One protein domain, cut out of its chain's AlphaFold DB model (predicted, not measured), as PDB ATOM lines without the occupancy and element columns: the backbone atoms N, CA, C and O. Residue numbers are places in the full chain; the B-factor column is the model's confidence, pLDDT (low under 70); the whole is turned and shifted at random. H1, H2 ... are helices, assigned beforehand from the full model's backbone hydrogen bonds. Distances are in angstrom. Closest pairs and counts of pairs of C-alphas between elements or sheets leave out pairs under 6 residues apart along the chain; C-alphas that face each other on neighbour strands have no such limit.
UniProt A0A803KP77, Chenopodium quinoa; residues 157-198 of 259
ATOM      1  N   SER A 157      57.750 -17.195  12.306       73.12
ATOM      2  CA  SER A 157      57.595 -15.909  11.614       73.12
ATOM      3  C   SER A 157      57.858 -14.706  12.538       73.12
ATOM      4  O   SER A 157      57.615 -14.754  13.751       73.12
ATOM      5  N   MET A 158      58.323 -13.588  11.970       74.88
ATOM      6  CA  MET A 158      58.562 -12.360  12.741       74.88
ATOM      7  C   MET A 158      57.255 -11.813  13.308       74.88
ATOM      8  O   MET A 158      57.253 -11.295  14.422       74.88
ATOM      9  N   SER A 159      56.139 -11.983  12.590       75.94
ATOM     10  CA  SER A 159      54.798 -11.685  13.115       75.94
ATOM     11  C   SER A 159      54.502 -12.426  14.426       75.94
ATOM     12  O   SER A 159      54.064 -11.812  15.402       75.94
ATOM     13  N   PHE A 160      54.820 -13.722  14.501       77.69
ATOM     14  CA  PHE A 160      54.652 -14.513  15.716       77.69
ATOM     15  C   PHE A 160      55.630 -14.092  16.815       77.69
ATOM     16  O   PHE A 160      55.240 -14.011  17.979       77.69
ATOM     17  N   HIS A 161      56.883 -13.788  16.466       79.12
ATOM     18  CA  HIS A 161      57.865 -13.297  17.434       79.12
ATOM     19  C   HIS A 161      57.426 -11.961  18.047       79.12
ATOM     20  O   HIS A 161      57.374 -11.832  19.264       79.12
ATOM     21  N   SER A 162      56.999 -11.012  17.209       78.12
ATOM     22  CA  SER A 162      56.457  -9.717  17.630       78.12
ATOM     23  C   SER A 162      55.213  -9.882  18.505       78.12
ATOM     24  O   SER A 162      55.104  -9.252  19.556       78.12
ATOM     25  N   PHE A 163      54.301 -10.785  18.132       78.88
ATOM     26  CA  PHE A 163      53.126 -11.102  18.940       78.88
ATOM     27  C   PHE A 163      53.509 -11.684  20.308       78.88
ATOM     28  O   PHE A 163      52.992 -11.247  21.337       78.88
ATOM     29  N   LYS A 164      54.449 -12.631  20.343       83.06
ATOM     30  CA  LYS A 164      54.955 -13.231  21.582       83.06
ATOM     31  C   LYS A 164      55.654 -12.203  22.467       83.06
ATOM     32  O   LYS A 164      55.442 -12.210  23.680       83.06
ATOM     33  N   ASP A 165      56.451 -11.315  21.888       84.06
ATOM     34  CA  ASP A 165      57.123 -10.235  22.608       84.06
ATOM     35  C   ASP A 165      56.118  -9.237  23.176       84.06
ATOM     36  O   ASP A 165      56.236  -8.835  24.336       84.06
ATOM     37  N   LEU A 166      55.079  -8.896  22.410       82.12
ATOM     38  CA  LEU A 166      53.985  -8.047  22.866       82.12
ATOM     39  C   LEU A 166      53.225  -8.699  24.027       82.12
ATOM     40  O   LEU A 166      53.032  -8.061  25.057       82.12
ATOM     41  N   LEU A 167      52.878  -9.985  23.924       81.06
ATOM     42  CA  LEU A 167      52.262 -10.733  25.023       81.06
ATOM     43  C   LEU A 167      53.170 -10.812  26.254       81.06
ATOM     44  O   LEU A 167      52.706 -10.625  27.374       81.06
ATOM     45  N   THR A 168      54.467 -11.054  26.064       85.50
ATOM     46  CA  THR A 168      55.444 -11.112  27.161       85.50
ATOM     47  C   THR A 168      55.591  -9.748  27.832       85.50
ATOM     48  O   THR A 168      55.714  -9.666  29.053       85.50
ATOM     49  N   THR A 169      55.538  -8.671  27.050       83.19
ATOM     50  CA  THR A 169      55.570  -7.293  27.547       83.19
ATOM     51  C   THR A 169      54.306  -6.971  28.335       83.19
ATOM     52  O   THR A 169      54.418  -6.491  29.459       83.19
ATOM     53  N   LEU A 170      53.127  -7.312  27.806       78.44
ATOM     54  CA  LEU A 170      51.847  -7.167  28.505       78.44
ATOM     55  C   LEU A 170      51.796  -7.998  29.793       78.44
ATOM     56  O   LEU A 170      51.232  -7.555  30.784       78.44
ATOM     57  N   LEU A 171      52.404  -9.186  29.807       78.56
ATOM     58  CA  LEU A 171      52.486 -10.022  31.004       78.56
ATOM     59  C   LEU A 171      53.424  -9.419  32.061       78.56
ATOM     60  O   LEU A 171      53.119  -9.458  33.249       78.56
ATOM     61  N   ARG A 172      54.576  -8.874  31.642       80.12
ATOM     62  CA  ARG A 172      55.560  -8.245  32.543       80.12
ATOM     63  C   ARG A 172      55.093  -6.893  33.073       80.12
ATOM     64  O   ARG A 172      55.439  -6.535  34.194       80.12
ATOM     65  N   LYS A 173      54.348  -6.145  32.263       73.81
ATOM     66  CA  LYS A 173      53.763  -4.855  32.609       73.81
ATOM     67  C   LYS A 173      52.304  -4.847  32.137       73.81
ATOM     68  O   LYS A 173      52.040  -4.374  31.028       73.81
ATOM     69  N   PRO A 174      51.369  -5.401  32.934       63.38
ATOM     70  CA  PRO A 174      49.952  -5.280  32.622       63.38
ATOM     71  C   PRO A 174      49.614  -3.796  32.506       63.38
ATOM     72  O   PRO A 174      50.153  -2.978  33.248       63.38
ATOM     73  N   MET A 175      48.775  -3.444  31.530       64.69
ATOM     74  CA  MET A 175      48.317  -2.067  31.352       64.69
ATOM     75  C   MET A 175      47.779  -1.548  32.691       64.69
ATOM     76  O   MET A 175      46.882  -2.172  33.262       64.69
ATOM     77  N   ASP A 176      48.336  -0.429  33.163       59.94
ATOM     78  CA  ASP A 176      48.034   0.155  34.478       59.94
ATOM     79  C   ASP A 176      46.536   0.539  34.628       59.94
ATOM     80  O   ASP A 176      46.056   0.683  35.746       59.94
ATOM     81  N   ASP A 177      45.774   0.581  33.522       62.44
ATOM     82  CA  ASP A 177      44.338   0.919  33.453       62.44
ATOM     83  C   ASP A 177      43.435  -0.278  33.064       62.44
ATOM     84  O   ASP A 177      42.435  -0.148  32.351       62.44
ATOM     85  N   SER A 178      43.805  -1.495  33.461       68.62
ATOM     86  CA  SER A 178      42.985  -2.689  33.224       68.62
ATOM     87  C   SER A 178      41.914  -2.859  34.308       68.62
ATOM     88  O   SER A 178      42.236  -2.941  35.491       68.62
ATOM     89  N   ILE A 179      40.649  -3.062  33.913       74.81
ATOM     90  CA  ILE A 179      39.560  -3.473  34.829       74.81
ATOM     91  C   ILE A 179      39.952  -4.719  35.645       74.81
ATOM     92  O   ILE A 179      39.530  -4.881  36.790       74.81
ATOM     93  N   GLU A 180      40.760  -5.612  35.073       73.50
ATOM     94  CA  GLU A 180      41.233  -6.807  35.774       73.50
ATOM     95  C   GLU A 180      42.297  -6.478  36.833       73.50
ATOM     96  O   GLU A 180      42.330  -7.130  37.877       73.50
ATOM     97  N   LEU A 181      43.110  -5.432  36.626       73.75
ATOM     98  CA  LEU A 181      44.032  -4.918  37.644       73.75
ATOM     99  C   LEU A 181      43.258  -4.262  38.793       73.75
ATOM    100  O   LEU A 181      43.534  -4.562  39.950       73.75
ATOM    101  N   ASP A 182      42.233  -3.462  38.491       80.94
ATOM    102  CA  ASP A 182      41.355  -2.868  39.507       80.94
ATOM    103  C   ASP A 182      40.639  -3.936  40.341       80.94
ATOM    104  O   ASP A 182      40.591  -3.848  41.570       80.94
ATOM    105  N   LYS A 183      40.127  -4.992  39.692       81.31
ATOM    106  CA  LYS A 183      39.546  -6.151  40.388       81.31
ATOM    107  C   LYS A 183      40.572  -6.841  41.284       81.31
ATOM    108  O   LYS A 183      40.251  -7.168  42.427       81.31
ATOM    109  N   ALA A 184      41.796  -7.053  40.798       79.12
ATOM    110  CA  ALA A 184      42.866  -7.670  41.578       79.12
ATOM    111  C   ALA A 184      43.285  -6.793  42.775       79.12
ATOM    112  O   ALA A 184      43.434  -7.296  43.892       79.12
ATOM    113  N   MET A 185      43.404  -5.476  42.590       82.12
ATOM    114  CA  MET A 185      43.695  -4.522  43.665       82.12
ATOM    115  C   MET A 185      42.565  -4.461  44.699       82.12
ATOM    116  O   MET A 185      42.823  -4.496  45.901       82.12
ATOM    117  N   ALA A 186      41.304  -4.443  44.267       85.44
ATOM    118  CA  ALA A 186      40.161  -4.474  45.176       85.44
ATOM    119  C   ALA A 186      40.135  -5.764  46.014       85.44
ATOM    120  O   ALA A 186      39.932  -5.709  47.229       85.44
ATOM    121  N   LEU A 187      40.399  -6.919  45.389       87.38
ATOM    122  CA  LEU A 187      40.455  -8.210  46.074       87.38
ATOM    123  C   LEU A 187      41.609  -8.262  47.083       87.38
ATOM    124  O   LEU A 187      41.414  -8.658  48.231       87.38
ATOM    125  N   THR A 188      42.806  -7.830  46.682       87.44
ATOM    126  CA  THR A 188      43.979  -7.801  47.569       87.44
ATOM    127  C   THR A 188      43.773  -6.847  48.742       87.44
ATOM    128  O   THR A 188      44.081  -7.214  49.877       87.44
ATOM    129  N   GLN A 189      43.156  -5.683  48.524       88.06
ATOM    130  CA  GLN A 189      42.810  -4.757  49.601       88.06
ATOM    131  C   GLN A 189      41.740  -5.335  50.538       88.06
ATOM    132  O   GLN A 189      41.828  -5.173  51.756       88.06
ATOM    133  N   GLN A 190      40.745  -6.048  50.002       90.12
ATOM    134  CA  GLN A 190      39.748  -6.750  50.810       90.12
ATOM    135  C   GLN A 190      40.400  -7.830  51.682       90.12
ATOM    136  O   GLN A 190      40.131  -7.882  52.884       90.12
ATOM    137  N   MET A 191      41.272  -8.660  51.107       86.88
ATOM    138  CA  MET A 191      41.998  -9.692  51.851       86.88
ATOM    139  C   MET A 191      42.915  -9.076  52.910       86.88
ATOM    140  O   MET A 191      42.936  -9.547  54.045       86.88
ATOM    141  N   LEU A 192      43.612  -7.983  52.591       90.25
ATOM    142  CA  LEU A 192      44.434  -7.253  53.553       90.25
ATOM    143  C   LEU A 192      43.593  -6.733  54.726       90.25
ATOM    144  O   LEU A 192      43.968  -6.923  55.881       90.25
ATOM    145  N   ASN A 193      42.432  -6.136  54.447       87.19
ATOM    146  CA  ASN A 193      41.511  -5.663  55.480       87.19
ATOM    147  C   ASN A 193      40.995  -6.817  56.355       87.19
ATOM    148  O   ASN A 193      40.882  -6.664  57.572       87.19
ATOM    149  N   GLN A 194      40.714  -7.982  55.762       84.75
ATOM    150  CA  GLN A 194      40.319  -9.184  56.500       84.75
ATOM    151  C   GLN A 194      41.448  -9.680  57.406       84.75
ATOM    152  O   GLN A 194      41.213  -9.907  58.590       84.75
ATOM    153  N   VAL A 195      42.677  -9.780  56.896       84.25
ATOM    154  CA  VAL A 195      43.852 -10.183  57.684       84.25
ATOM    155  C   VAL A 195      44.102  -9.196  58.822       84.25
ATOM    156  O   VAL A 195      44.266  -9.612  59.963       84.25
ATOM    157  N   GLN A 196      44.051  -7.890  58.560       85.56
ATOM    158  CA  GLN A 196      44.193  -6.871  59.603       85.56
ATOM    159  C   GLN A 196      43.075  -6.949  60.649       85.56
ATOM    160  O   GLN A 196      43.341  -6.786  61.838       85.56
ATOM    161  N   SER A 197      41.831  -7.208  60.237       79.00
ATOM    162  CA  SER A 197      40.715  -7.416  61.164       79.00
ATOM    163  C   SER A 197      40.925  -8.659  62.028       79.00
ATOM    164  O   SER A 197      40.642  -8.618  63.222       79.00
ATOM    165  N   LEU A 198      41.427  -9.749  61.447       80.94
ATOM    166  CA  LEU A 198      41.740 -10.975  62.179       80.94
ATOM    167  C   LEU A 198      42.873 -10.741  63.179       80.94
ATOM    168  O   LEU A 198      42.721 -11.078  64.346       80.94
TER     169      LEU A 198
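This is residues 157 to 198 of the 259 residues of a protein of Chenopodium quinoa (UniProt A0A803KP77). Two straight helices, H2 and the shorter H1, follow one another in a long, stepped rod, with an unwound link making the sideways step between them and no folding back into a core. The printed part has 42 residues with two named helices, H1 then H2, and no named strand; its class is all helix. It is extended, with a radius of gyration of the C-alphas of 16.1 A and spans of 53 by 16 by 9 A.

Look first at H2, residues 179 to 198, the longest helix. Before it lies H1, residues 158 to 172, and the two are apart. In both helices every O i to N i+4 pair is within hydrogen-bond range.

Find C-alpha 179 at (39.560, -3.473, 34.829); from there H2 runs 28.4 A to C-alpha 198 at (41.740, -10.975, 62.179). H1 begins at C-alpha 158, at (58.562, -12.360, 12.741), and its first to last C-alpha measure 20.4 A.

The C-alphas farthest apart, those of Ser 157 and Leu 198, are 53.2 A apart. Residues 157 to 198 stand free. The printed part has no cut, and the link from H1 to H2 is short, with 6 residues. The mean pLDDT of the printed part is 79.3; residues 174 to 178 are under 70.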